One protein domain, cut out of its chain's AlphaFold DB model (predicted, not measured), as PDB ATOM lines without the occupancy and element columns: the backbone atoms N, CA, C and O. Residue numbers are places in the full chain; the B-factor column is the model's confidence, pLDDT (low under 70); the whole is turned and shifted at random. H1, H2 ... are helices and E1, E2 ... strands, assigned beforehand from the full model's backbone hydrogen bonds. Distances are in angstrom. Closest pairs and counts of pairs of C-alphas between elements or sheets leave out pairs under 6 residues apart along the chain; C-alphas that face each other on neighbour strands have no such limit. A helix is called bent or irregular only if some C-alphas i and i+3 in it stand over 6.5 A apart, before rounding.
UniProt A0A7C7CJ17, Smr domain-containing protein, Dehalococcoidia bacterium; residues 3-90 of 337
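AT A GLANCE: This is residues 3 to 90 of the 337 residues of the protein "Smr domain-containing protein" of Dehalococcoidia bacterium (UniProt A0A7C7CJ17). A two-stranded hairpin, E1 and E2, and a helical hairpin, H2 and H3, lie one after the other, and the long helix H4, which begins just after H3, folds back past the strand hairpin as a separate rod. Between H4 and the strand hairpin the model is open, with no C-alpha of H4 within 8 A of E1 or E2; the short helix H1 lies beyond the end of the strand hairpin where E1 begins, and residues 77 to 90 of H4 stick out past the rest. The printed part has 88 residues with four named helices and two named strands, in the order H1, E1, E2, H2, H3, H4; the sheet's order is E1 - E2, antiparallel, and the class is mostly helix. The whole is loose, with a radius of gyration of the C-alphas of 15.4 A, and only just elongated, spanning 48 by 32 by 22 A.

IN THESE COORDINATES: Begin with the sheet. Find C-alpha 15 at (-23.212, -22.280, -16.990); from there E1, residues 15 to 19, runs 13.5 A to C-alpha 19, with z rising to -4.022. E2, residues 26 to 32, comes back over 16.0 A from first to last C-alpha and ends at Met 32. Before the sheet look for H1, residues 3 to 8, which is 8.7 A long. After it come H2, residues 40 to 46, 10.0 A long, and H3, residues 51 to 59, 12.4 A long. H4, residues 63 to 90, is the longest helix: find its first C-alpha, that of Pro 63, at (0.932, -28.054, -14.368), and go 40.9 A to C-alpha 90 at (-24.349, 4.043, -12.320).

HOW THE PARTS SIT: In the sheet, E1 and E2 are antiparallel neighbours and form a hairpin, with 154 degrees between their directions. Look at C-alphas 15 and 32, which face each other at 4.5 A, and at C-alphas 19 and 26 near the other end, which face each other at 4.5 A too. Among the backbone pairs within hydrogen-bond range are N 31 and O 16 at 2.8 A and N 27 and O 18 at 3.0 A. Moving outward, you come to H2 and H3, a helical hairpin: they touch, and their closest C-alphas are those of Met 41 and Met 54, 7.5 A apart. They stand at a shallow tilt of 14 degrees and run opposite ways, with their centres 11.4 A apart. H4 touches no helix and is apart from E1 and E2; H3 and H4 are apart although they follow each other in the chain. H1 touches no helix either and is apart from E2. In H1, H2 and H3 every O i to N i+4 pair is within hydrogen-bond range, and in H4 23 of 24 are; no helix is bent.

THE WHOLE: The two C-alphas farthest apart are those of Lys 52, in H3, and Gln 90, at the last residue of H4, 48.7 A. The stretches that stand free are residues 59 to 65, of which 63 to 65 belong to H4, and residues 77 to 90 of H4; without them the body spans 41 by 25 by 20 A. The printed part has no cut. The links from H2 to H3 and from H3 to H4 are tight, the other three are short, and no link is long. In the B-factor column the mean pLDDT of the printed part is 82.5, and one residue, Pro 21, in the link from E1 to E2, is under 70.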
ATOM      1  N   ALA A   3     -16.116 -27.522 -20.149       76.50
ATOM      2  CA  ALA A   3     -16.132 -26.077 -20.346       76.50
ATOM      3  C   ALA A   3     -15.545 -25.661 -21.703       76.50
ATOM      4  O   ALA A   3     -16.148 -24.886 -22.440       76.50
ATOM      5  N   ALA A   4     -14.394 -26.237 -22.062       75.62
ATOM      6  CA  ALA A   4     -13.732 -25.969 -23.338       75.62
ATOM      7  C   ALA A   4     -14.549 -26.486 -24.534       75.62
ATOM      8  O   ALA A   4     -14.604 -25.843 -25.580       75.62
ATOM      9  N   PHE A   5     -15.215 -27.634 -24.373       82.25
ATOM     10  CA  PHE A   5     -16.130 -28.155 -25.387       82.25
ATOM     11  C   PHE A   5     -17.327 -27.221 -25.592       82.25
ATOM     12  O   PHE A   5     -17.641 -26.890 -26.735       82.25
ATOM     13  N   ALA A   6     -17.950 -26.771 -24.498       85.25
ATOM     14  CA  ALA A   6     -19.101 -25.879 -24.547       85.25
ATOM     15  C   ALA A   6     -18.768 -24.514 -25.170       85.25
ATOM     16  O   ALA A   6     -19.600 -23.962 -25.881       85.25
ATOM     17  N   GLU A   7     -17.545 -24.020 -24.960       80.06
ATOM     18  CA  GLU A   7     -17.035 -22.785 -25.570       80.06
ATOM     19  C   GLU A   7     -16.790 -22.936 -27.082       80.06
ATOM     20  O   GLU A   7     -17.048 -22.031 -27.869       80.06
ATOM     21  N   SER A   8     -16.308 -24.107 -27.510       83.38
ATOM     22  CA  SER A   8     -15.983 -24.377 -28.917       83.38
ATOM     23  C   SER A   8     -17.193 -24.694 -29.804       83.38
ATOM     24  O   SER A   8     -17.053 -24.769 -31.026       83.38
ATOM     25  N   ASN A   9     -18.371 -24.921 -29.214       88.81
ATOM     26  CA  ASN A   9     -19.552 -25.404 -29.920       88.81
ATOM     27  C   ASN A   9     -20.709 -24.376 -29.863       88.81
ATOM     28  O   ASN A   9     -21.228 -24.102 -28.782       88.81
ATOM     29  N   PRO A  10     -21.184 -23.863 -31.018       88.12
ATOM     30  CA  PRO A  10     -22.240 -22.843 -31.091       88.12
ATOM     31  C   PRO A  10     -23.600 -23.256 -30.513       88.12
ATOM     32  O   PRO A  10     -24.452 -22.404 -30.274       88.12
ATOM     33  N   HIS A  11     -23.844 -24.557 -30.341       92.25
ATOM     34  CA  HIS A  11     -25.115 -25.087 -29.834       92.25
ATOM     35  C   HIS A  11     -25.111 -25.335 -28.322       92.25
ATOM     36  O   HIS A  11     -26.063 -25.901 -27.785       92.25
ATOM     37  N   THR A  12     -24.046 -24.939 -27.634       90.94
ATOM     38  CA  THR A  12     -23.880 -25.117 -26.194       90.94
ATOM     39  C   THR A  12     -23.491 -23.801 -25.536       90.94
ATOM     40  O   THR A  12     -23.032 -22.868 -26.186       90.94
ATOM     41  N   THR A  13     -23.711 -23.695 -24.230       87.19
ATOM     42  CA  THR A  13     -23.329 -22.518 -23.448       87.19
ATOM     43  C   THR A  13     -22.864 -22.973 -22.080       87.19
ATOM     44  O   THR A  13     -23.479 -23.848 -21.467       87.19
ATOM     45  N   ASN A  14     -21.765 -22.381 -21.618       87.06
ATOM     46  CA  ASN A  14     -21.265 -22.596 -20.272       87.06
ATOM     47  C   ASN A  14     -22.246 -22.042 -19.234       87.06
ATOM     48  O   ASN A  14     -22.860 -21.002 -19.442       87.06
ATOM     49  N   GLY A  15     -22.399 -22.733 -18.113       86.56
ATOM     50  CA  GLY A  15     -23.212 -22.280 -16.990       86.56
ATOM     51  C   GLY A  15     -22.512 -22.639 -15.692       86.56
ATOM     52  O   GLY A  15     -21.966 -23.738 -15.570       86.56
ATOM     53  N   SER A  16     -22.501 -21.719 -14.736       84.44
ATOM     54  CA  SER A  16     -21.828 -21.919 -13.457       84.44
ATOM     55  C   SER A  16     -22.645 -21.412 -12.285       84.44
ATOM     56  O   SER A  16     -23.317 -20.390 -12.379       84.44
ATOM     57  N   PHE A  17     -22.581 -22.157 -11.182       85.81
ATOM     58  CA  PHE A  17     -23.111 -21.735  -9.894       85.81
ATOM     59  C   PHE A  17     -21.978 -21.189  -9.030       85.81
ATOM     60  O   PHE A  17     -20.895 -21.780  -8.988       85.81
ATOM     61  N   GLN A  18     -22.227 -20.074  -8.347       77.44
ATOM     62  CA  GLN A  18     -21.256 -19.500  -7.420       77.44
ATOM     63  C   GLN A  18     -21.299 -20.219  -6.060       77.44
ATOM     64  O   GLN A  18     -22.347 -20.656  -5.575       77.44
ATOM     65  N   LEU A  19     -20.130 -20.311  -5.431       80.06
ATOM     66  CA  LEU A  19     -19.963 -20.651  -4.022       80.06
ATOM     67  C   LEU A  19     -19.394 -19.412  -3.329       80.06
ATOM     68  O   LEU A  19     -18.592 -18.686  -3.924       80.06
ATOM     69  N   ASN A  20     -19.814 -19.160  -2.093       75.75
ATOM     70  CA  ASN A  20     -19.213 -18.116  -1.274       75.75
ATOM     71  C   ASN A  20     -17.727 -18.470  -1.033       75.75
ATOM     72  O   ASN A  20     -17.445 -19.605  -0.645       75.75
ATOM     73  N   PRO A  21     -16.773 -17.553  -1.275       67.19
ATOM     74  CA  PRO A  21     -15.345 -17.854  -1.166       67.19
ATOM     75  C   PRO A  21     -14.895 -18.173   0.267       67.19
ATOM     76  O   PRO A  21     -13.992 -18.988   0.441       67.19
ATOM     77  N   ASP A  22     -15.541 -17.589   1.276       70.38
ATOM     78  CA  ASP A  22     -15.172 -17.753   2.685       70.38
ATOM     79  C   ASP A  22     -15.882 -18.955   3.313       70.38
ATOM     80  O   ASP A  22     -15.294 -19.730   4.069       70.38
ATOM     81  N   THR A  23     -17.168 -19.128   2.997       80.88
ATOM     82  CA  THR A  23     -17.990 -20.180   3.607       80.88
ATOM     83  C   THR A  23     -18.126 -21.422   2.739       80.88
ATOM     84  O   THR A  23     -18.610 -22.428   3.245       80.88
ATOM     85  N   LEU A  24     -17.722 -21.400   1.464       78.69
ATOM     86  CA  LEU A  24     -17.938 -22.478   0.484       78.69
ATOM     87  C   LEU A  24     -19.401 -22.952   0.408       78.69
ATOM     88  O   LEU A  24     -19.678 -24.087   0.021       78.69
ATOM     89  N   GLU A  25     -20.352 -22.103   0.800       82.44
ATOM     90  CA  GLU A  25     -21.781 -22.385   0.701       82.44
ATOM     91  C   GLU A  25     -22.310 -21.961  -0.672       82.44
ATOM     92  O   GLU A  25     -21.851 -20.958  -1.228       82.44
ATOM     93  N   PRO A  26     -23.248 -22.720  -1.262       82.31
ATOM     94  CA  PRO A  26     -23.810 -22.380  -2.563       82.31
ATOM     95  C   PRO A  26     -24.590 -21.067  -2.464       82.31
ATOM     96  O   PRO A  26     -25.485 -20.938  -1.632       82.31
ATOM     97  N   THR A  27     -24.303 -20.112  -3.352       83.44
ATOM     98  CA  THR A  27     -25.115 -18.885  -3.456       83.44
ATOM     99  C   THR A  27     -26.421 -19.137  -4.211       83.44
ATOM    100  O   THR A  27     -27.322 -18.307  -4.190       83.44
ATOM    101  N   TYR A  28     -26.530 -20.299  -4.874       85.31
ATOM    102  CA  TYR A  28     -27.628 -20.678  -5.769       85.31
ATOM    103  C   TYR A  28     -27.848 -19.703  -6.941       85.31
ATOM    104  O   TYR A  28     -28.875 -19.763  -7.615       85.31
ATOM    105  N   GLU A  29     -26.860 -18.859  -7.239       81.19
ATOM    106  CA  GLU A  29     -26.884 -17.951  -8.382       81.19
ATOM    107  C   GLU A  29     -26.295 -18.632  -9.615       81.19
ATOM    108  O   GLU A  29     -25.153 -19.097  -9.596       81.19
ATOM    109  N   LEU A  30     -27.079 -18.692 -10.694       84.62
ATOM    110  CA  LEU A  30     -26.658 -19.240 -11.981       84.62
ATOM    111  C   LEU A  30     -26.129 -18.123 -12.888       84.62
ATOM    112  O   LEU A  30     -26.884 -17.248 -13.309       84.62
ATOM    113  N   THR A  31     -24.860 -18.221 -13.277       81.62
ATOM    114  CA  THR A  31     -24.259 -17.389 -14.322       81.62
ATOM    115  C   THR A  31     -24.175 -18.171 -15.629       81.62
ATOM    116  O   THR A  31     -23.459 -19.168 -15.729       81.62
ATOM    117  N   MET A  32     -24.871 -17.690 -16.659       86.56
ATOM    118  CA  MET A  32     -24.786 -18.226 -18.021       86.56
ATOM    119  C   MET A  32     -23.623 -17.595 -18.800       86.56
ATOM    120  O   MET A  32     -23.255 -16.444 -18.575       86.56
ATOM    121  N   GLY A  33     -23.055 -18.350 -19.735       80.75
ATOM    122  CA  GLY A  33     -21.932 -17.952 -20.585       80.75
ATOM    123  C   GLY A  33     -20.554 -18.063 -19.933       80.75
ATOM    124  O   GLY A  33     -19.568 -17.785 -20.601       80.75
ATOM    125  N   VAL A  34     -20.458 -18.465 -18.660       74.94
ATOM    126  CA  VAL A  34     -19.179 -18.504 -17.936       74.94
ATOM    127  C   VAL A  34     -18.917 -19.892 -17.365       74.94
ATOM    128  O   VAL A  34     -19.779 -20.432 -16.661       74.94
ATOM    129  N   PRO A  35     -17.740 -20.484 -17.638       78.81
ATOM    130  CA  PRO A  35     -17.350 -21.745 -17.027       78.81
ATOM    131  C   PRO A  35     -17.109 -21.555 -15.528       78.81
ATOM    132  O   PRO A  35     -16.545 -20.551 -15.104       78.81
ATOM    133  N   GLY A  36     -17.565 -22.503 -14.712       73.31
ATOM    134  CA  GLY A  36     -17.448 -22.406 -13.255       73.31
ATOM    135  C   GLY A  36     -16.025 -22.639 -12.770       73.31
ATOM    136  O   GLY A  36     -15.266 -23.351 -13.425       73.31
ATOM    137  N   ARG A  37     -15.683 -22.074 -11.604       73.00
ATOM    138  CA  ARG A  37     -14.419 -22.396 -10.922       73.00
ATOM    139  C   ARG A  37     -14.465 -23.838 -10.426       73.00
ATOM    140  O   ARG A  37     -15.500 -24.289  -9.920       73.00
ATOM    141  N   SER A  38     -13.350 -24.553 -10.519       73.12
ATOM    142  CA  SER A  38     -13.236 -25.875  -9.914       73.12
ATOM    143  C   SER A  38     -13.008 -25.753  -8.402       73.12
ATOM    144  O   SER A  38     -11.886 -25.626  -7.925       73.12
ATOM    145  N   TYR A  39     -14.084 -25.820  -7.613       74.56
ATOM    146  CA  TYR A  39     -14.005 -25.810  -6.141       74.56
ATOM    147  C   TYR A  39     -13.705 -27.186  -5.529       74.56
ATOM    148  O   TYR A  39     -13.752 -27.343  -4.311       74.56
ATOM    149  N   ALA A  40     -13.411 -28.198  -6.351       76.69
ATOM    150  CA  ALA A  40     -13.284 -29.583  -5.906       76.69
ATOM    151  C   ALA A  40     -12.284 -29.749  -4.747       76.69
ATOM    152  O   ALA A  40     -12.578 -30.462  -3.793       76.69
ATOM    153  N   MET A  41     -11.149 -29.042  -4.797       78.19
ATOM    154  CA  MET A  41     -10.116 -29.108  -3.758       78.19
ATOM    155  C   MET A  41     -10.553 -28.407  -2.460       78.19
ATOM    156  O   MET A  41     -10.426 -28.975  -1.382       78.19
ATOM    157  N   ALA A  42     -11.149 -27.216  -2.559       77.19
ATOM    158  CA  ALA A  42     -11.640 -26.470  -1.397       77.19
ATOM    159  C   ALA A  42     -12.792 -27.203  -0.680       77.19
ATOM    160  O   ALA A  42     -12.858 -27.256   0.547       77.19
ATOM    161  N   VAL A  43     -13.688 -27.833  -1.447       81.62
ATOM    162  CA  VAL A  43     -14.776 -28.660  -0.905       81.62
ATOM    163  C   VAL A  43     -14.227 -29.932  -0.259       81.62
ATOM    164  O   VAL A  43     -14.678 -30.306   0.821       81.62
ATOM    165  N   ALA A  44     -13.248 -30.585  -0.888       84.12
ATOM    166  CA  ALA A  44     -12.594 -31.770  -0.343       84.12
ATOM    167  C   ALA A  44     -11.912 -31.489   1.009       84.12
ATOM    168  O   ALA A  44     -12.100 -32.246   1.962       84.12
ATOM    169  N   GLU A  45     -11.201 -30.366   1.114       82.44
ATOM    170  CA  GLU A  45     -10.578 -29.906   2.358       82.44
ATOM    171  C   GLU A  45     -11.624 -29.681   3.460       82.44
ATOM    172  O   GLU A  45     -11.511 -30.227   4.559       82.44
ATOM    173  N   ARG A  46     -12.716 -28.972   3.144       81.88
ATOM    174  CA  ARG A  46     -13.819 -28.720   4.087       81.88
ATOM    175  C   ARG A  46     -14.529 -29.999   4.541       81.88
ATOM    176  O   ARG A  46     -14.986 -30.070   5.680       81.88
ATOM    177  N   LEU A  47     -14.635 -31.004   3.673       85.75
ATOM    178  CA  LEU A  47     -15.198 -32.315   4.015       85.75
ATOM    179  C   LEU A  47     -14.266 -33.152   4.910       85.75
ATOM    180  O   LEU A  47     -14.661 -34.231   5.353       85.75
ATOM    181  N   GLY A  48     -13.060 -32.657   5.205       87.44
ATOM    182  CA  GLY A  48     -12.113 -33.288   6.118       87.44
ATOM    183  C   GLY A  48     -11.303 -34.409   5.473       87.44
ATOM    184  O   GLY A  48     -10.906 -35.350   6.165       87.44
ATOM    185  N   LEU A  49     -11.077 -34.352   4.156       89.56
ATOM    186  CA  LEU A  49     -10.169 -35.292   3.500       89.56
ATOM    187  C   LEU A  49      -8.743 -35.146   4.075       89.56
ATOM    188  O   LEU A  49      -8.279 -34.026   4.279       89.56
ATOM    189  N   PRO A  50      -8.034 -36.258   4.355       92.94
ATOM    190  CA  PRO A  50      -6.675 -36.211   4.888       92.94
ATOM    191  C   PRO A  50      -5.719 -35.415   3.992       92.94
ATOM    192  O   PRO A  50      -5.668 -35.674   2.790       92.94
ATOM    193  N   GLU A  51      -4.885 -34.551   4.584       87.06
ATOM    194  CA  GLU A  51      -3.943 -33.691   3.837       87.06
ATOM    195  C   GLU A  51      -3.043 -34.489   2.888       87.06
ATOM    196  O   GLU A  51      -2.792 -34.080   1.765       87.06
ATOM    197  N   LYS A  52      -2.651 -35.705   3.281       91.44
ATOM    198  CA  LYS A  52      -1.853 -36.592   2.430       91.44
ATOM    199  C   LYS A  52      -2.548 -36.950   1.104       91.44
ATOM    200  O   LYS A  52      -1.896 -37.028   0.073       91.44
ATOM    201  N   ILE A  53      -3.869 -37.160   1.122       88.94
ATOM    202  CA  ILE A  53      -4.655 -37.431  -0.095       88.94
ATOM    203  C   ILE A  53      -4.773 -36.153  -0.934       88.94
ATOM    204  O   ILE A  53      -4.746 -36.218  -2.164       88.94
ATOM    205  N   MET A  54      -4.877 -34.996  -0.276       86.31
ATOM    206  CA  MET A  54      -4.928 -33.688  -0.932       86.31
ATOM    207  C   MET A  54      -3.613 -33.373  -1.653       86.31
ATOM    208  O   MET A  54      -3.637 -32.967  -2.814       86.31
ATOM    209  N   GLU A  55      -2.473 -33.623  -1.010       85.06
ATOM    210  CA  GLU A  55      -1.131 -33.476  -1.588       85.06
ATOM    211  C   GLU A  55      -0.917 -34.416  -2.780       85.06
ATOM    212  O   GLU A  55      -0.589 -33.949  -3.870       85.06
ATOM    213  N   GLU A  56      -1.210 -35.712  -2.629       86.81
ATOM    214  CA  GLU A  56      -1.109 -36.684  -3.731       86.81
ATOM    215  C   GLU A  56      -2.012 -36.297  -4.918       86.81
ATOM    216  O   GLU A  56      -1.631 -36.447  -6.080       86.81
ATOM    217  N   SER A  57      -3.199 -35.749  -4.642       83.56
ATOM    218  CA  SER A  57      -4.125 -35.277  -5.678       83.56
ATOM    219  C   SER A  57      -3.608 -34.040  -6.414       83.56
ATOM    220  O   SER A  57      -3.810 -33.939  -7.623       83.56
ATOM    221  N   ARG A  58      -2.933 -33.109  -5.718       78.88
ATOM    222  CA  ARG A  58      -2.279 -31.942  -6.341       78.88
ATOM    223  C   ARG A  58      -1.128 -32.377  -7.250       78.88
ATOM    224  O   ARG A  58      -1.023 -31.861  -8.359       78.88
ATOM    225  N   ASP A  59      -0.335 -33.359  -6.829       83.44
ATOM    226  CA  ASP A  59       0.803 -33.874  -7.605       83.44
ATOM    227  C   ASP A  59       0.378 -34.635  -8.874       83.44
ATOM    228  O   ASP A  59       1.108 -34.668  -9.867       83.44
ATOM    229  N   LEU A  60      -0.819 -35.229  -8.866       84.38
ATOM    230  CA  LEU A  60      -1.414 -35.889 -10.032       84.38
ATOM    231  C   LEU A  60      -1.993 -34.903 -11.062       84.38
ATOM    232  O   LEU A  60      -2.261 -35.304 -12.198       84.38
ATOM    233  N   MET A  61      -2.210 -33.634 -10.698       78.56
ATOM    234  CA  MET A  61      -2.712 -32.620 -11.626       78.56
ATOM    235  C   MET A  61      -1.589 -32.090 -12.521       78.56
ATOM    236  O   MET A  61      -0.526 -31.681 -12.060       78.56
ATOM    237  N   GLU A  62      -1.835 -32.037 -13.831       78.00
ATOM    238  CA  GLU A  62      -0.846 -31.492 -14.757       78.00
ATOM    239  C   GLU A  62      -0.624 -29.982 -14.516       78.00
ATOM    240  O   GLU A  62      -1.594 -29.227 -14.393       78.00
ATOM    241  N   PRO A  63       0.625 -29.475 -14.579       76.69
ATOM    242  CA  PRO A  63       0.932 -28.054 -14.368       76.69
ATOM    243  C   PRO A  63       0.209 -27.084 -15.321       76.69
ATOM    244  O   PRO A  63       0.108 -25.886 -15.061       76.69
ATOM    245  N   GLN A  64      -0.253 -27.571 -16.474       73.56
ATOM    246  CA  GLN A  64      -1.055 -26.789 -17.417       73.56
ATOM    247  C   GLN A  64      -2.500 -26.583 -16.946       73.56
ATOM    248  O   GLN A  64      -3.072 -25.530 -17.211       73.56
ATOM    249  N   HIS A  65      -3.065 -27.545 -16.213       73.25
ATOM    250  CA  HIS A  65      -4.409 -27.434 -15.659       73.25
ATOM    251  C   HIS A  65      -4.461 -26.435 -14.505       73.25
ATOM    252  O   HIS A  65      -5.355 -25.597 -14.491       73.25
ATOM    253  N   LEU A  66      -3.461 -26.445 -13.617       72.69
ATOM    254  CA  LEU A  66      -3.371 -25.483 -12.513       72.69
ATOM    255  C   LEU A  66      -3.313 -24.031 -13.019       72.69
ATOM    256  O   LEU A  66      -4.110 -23.202 -12.603       72.69
ATOM    257  N   ARG A  67      -2.465 -23.750 -14.019       74.50
ATOM    258  CA  ARG A  67      -2.356 -22.405 -14.618       74.50
ATOM    259  C   ARG A  67      -3.639 -21.922 -15.293       74.50
ATOM    260  O   ARG A  67      -3.913 -20.728 -15.303       74.50
ATOM    261  N   PHE A  68      -4.396 -22.833 -15.898       76.56
ATOM    262  CA  PHE A  68      -5.675 -22.495 -16.514       76.56
ATOM    263  C   PHE A  68      -6.737 -22.151 -15.462       76.56
ATOM    264  O   PHE A  68      -7.473 -21.186 -15.645       76.56
ATOM    265  N   GLU A  69      -6.789 -22.897 -14.354       75.19
ATOM    266  CA  GLU A  69      -7.670 -22.583 -13.220       75.19
ATOM    267  C   GLU A  69      -7.300 -21.236 -12.579       75.19
ATOM    268  O   GLU A  69      -8.189 -20.424 -12.327       75.19
ATOM    269  N   ASP A  70      -6.008 -20.948 -12.395       77.88
ATOM    270  CA  ASP A  70      -5.538 -19.655 -11.875       77.88
ATOM    271  C   ASP A  70      -5.988 -18.489 -12.768       77.88
ATOM    272  O   ASP A  70      -6.544 -17.505 -12.278       77.88
ATOM    273  N   TRP A  71      -5.828 -18.625 -14.089       79.00
ATOM    274  CA  TRP A  71      -6.264 -17.608 -15.048       79.00
ATOM    275  C   TRP A  71      -7.790 -17.422 -15.066       79.00
ATOM    276  O   TRP A  71      -8.279 -16.294 -15.128       79.00
ATOM    277  N   LEU A  72      -8.565 -18.509 -14.961       77.69
ATOM    278  CA  LEU A  72     -10.025 -18.420 -14.828       77.69
ATOM    279  C   LEU A  72     -10.441 -17.716 -13.531       77.69
ATOM    280  O   LEU A  72     -11.405 -16.946 -13.533       77.69
ATOM    281  N   ASN A  73      -9.725 -17.963 -12.432       75.94
ATOM    282  CA  ASN A  73      -9.982 -17.316 -11.150       75.94
ATOM    283  C   ASN A  73      -9.730 -15.807 -11.228       75.94
ATOM    284  O   ASN A  73     -10.593 -15.035 -10.798       75.94
ATOM    285  N   GLU A  74      -8.602 -15.403 -11.816       81.50
ATOM    286  CA  GLU A  74      -8.240 -14.003 -12.054       81.50
ATOM    287  C   GLU A  74      -9.289 -13.304 -12.927       81.50
ATOM    288  O   GLU A  74      -9.892 -12.325 -12.490       81.50
ATOM    289  N   LEU A  75      -9.618 -13.875 -14.090       81.88
ATOM    290  CA  LEU A  75     -10.584 -13.298 -15.030       81.88
ATOM    291  C   LEU A  75     -11.974 -13.129 -14.405       81.88
ATOM    292  O   LEU A  75     -12.656 -12.125 -14.617       81.88
ATOM    293  N   GLN A  76     -12.420 -14.100 -13.608       75.88
ATOM    294  CA  GLN A  76     -13.687 -13.965 -12.895       75.88
ATOM    295  C   GLN A  76     -13.630 -12.921 -11.773       75.88
ATOM    296  O   GLN A  76     -14.639 -12.256 -11.531       75.88
ATOM    297  N   GLY A  77     -12.487 -12.786 -11.095       80.31
ATOM    298  CA  GLY A  77     -12.251 -11.730 -10.110       80.31
ATOM    299  C   GLY A  77     -12.330 -10.345 -10.747       80.31
ATOM    300  O   GLY A  77     -13.111  -9.510 -10.293       80.31
ATOM    301  N   GLU A  78     -11.620 -10.143 -11.858       85.00
ATOM    302  CA  GLU A  78     -11.675  -8.909 -12.648       85.00
ATOM    303  C   GLU A  78     -13.097  -8.609 -13.131       85.00
ATOM    304  O   GLU A  78     -13.577  -7.486 -12.998       85.00
ATOM    305  N   ARG A  79     -13.821  -9.615 -13.640       83.38
ATOM    306  CA  ARG A  79     -15.207  -9.430 -14.093       83.38
ATOM    307  C   ARG A  79     -16.120  -8.977 -12.957       83.38
ATOM    308  O   ARG A  79     -16.949  -8.096 -13.168       83.38
ATOM    309  N   HIS A  80     -15.987  -9.577 -11.776       81.88
ATOM    310  CA  HIS A  80     -16.782  -9.190 -10.614       81.88
ATOM    311  C   HIS A  80     -16.470  -7.753 -10.175       81.88
ATOM    312  O   HIS A  80     -17.395  -6.974  -9.956       81.88
ATOM    313  N   GLN A  81     -15.191  -7.372 -10.139       86.88
ATOM    314  CA  GLN A  81     -14.772  -5.998  -9.843       86.88
ATOM    315  C   GLN A  81     -15.317  -4.997 -10.866       86.88
ATOM    316  O   GLN A  81     -15.842  -3.954 -10.483       86.88
ATOM    317  N   LEU A  82     -15.247  -5.324 -12.160       92.19
ATOM    318  CA  LEU A  82     -15.801  -4.487 -13.225       92.19
ATOM    319  C   LEU A  82     -17.316  -4.341 -13.102       92.19
ATOM    320  O   LEU A  82     -17.833  -3.243 -13.284       92.19
ATOM    321  N   GLN A  83     -18.023  -5.426 -12.789       86.75
ATOM    322  CA  GLN A  83     -19.470  -5.387 -12.619       86.75
ATOM    323  C   GLN A  83     -19.867  -4.527 -11.411       86.75
ATOM    324  O   GLN A  83     -20.692  -3.630 -11.568       86.75
ATOM    325  N   SER A  84     -19.233  -4.733 -10.253       88.75
ATOM    326  CA  SER A  84     -19.466  -3.908  -9.059       88.75
ATOM    327  C   SER A  84     -19.156  -2.436  -9.331       88.75
ATOM    328  O   SER A  84     -19.969  -1.565  -9.041       88.75
ATOM    329  N   GLY A  85     -18.016  -2.149  -9.968       94.38
ATOM    330  CA  GLY A  85     -17.629  -0.781 -10.305       94.38
ATOM    331  C   GLY A  85     -18.604  -0.111 -11.277       94.38
ATOM    332  O   GLY A  85     -18.869   1.087 -11.164       94.38
ATOM    333  N   LEU A  86     -19.179  -0.869 -12.215       95.75
ATOM    334  CA  LEU A  86     -20.194  -0.370 -13.142       95.75
ATOM    335  C   LEU A  86     -21.491  -0.021 -12.400       95.75
ATOM    336  O   LEU A  86     -22.044   1.054 -12.634       95.75
ATOM    337  N   GLU A  87     -21.938  -0.882 -11.487       95.12
ATOM    338  CA  GLU A  87     -23.117  -0.644 -10.646       95.12
ATOM    339  C   GLU A  87     -22.934   0.591  -9.744       95.12
ATOM    340  O   GLU A  87     -23.809   1.462  -9.707       95.12
ATOM    341  N   ASP A  88     -21.777   0.734  -9.094       95.88
ATOM    342  CA  ASP A  88     -21.465   1.893  -8.249       95.88
ATOM    343  C   ASP A  88     -21.387   3.190  -9.063       95.88
ATOM    344  O   ASP A  88     -21.947   4.216  -8.671       95.88
ATOM    345  N   THR A  89     -20.771   3.140 -10.248       97.00
ATOM    346  CA  THR A  89     -20.701   4.295 -11.157       97.00
ATOM    347  C   THR A  89     -22.090   4.715 -11.632       97.00
ATOM    348  O   THR A  89     -22.386   5.909 -11.715       97.00
ATOM    349  N   GLN A  90     -22.966   3.754 -11.940       97.38
ATOM    350  CA  GLN A  90     -24.349   4.043 -12.320       97.38
ATOM    351  C   GLN A  90     -25.133   4.682 -11.172       97.38
ATOM    352  O   GLN A  90     -25.860   5.649 -11.410       97.38
TER     353      GLN A  90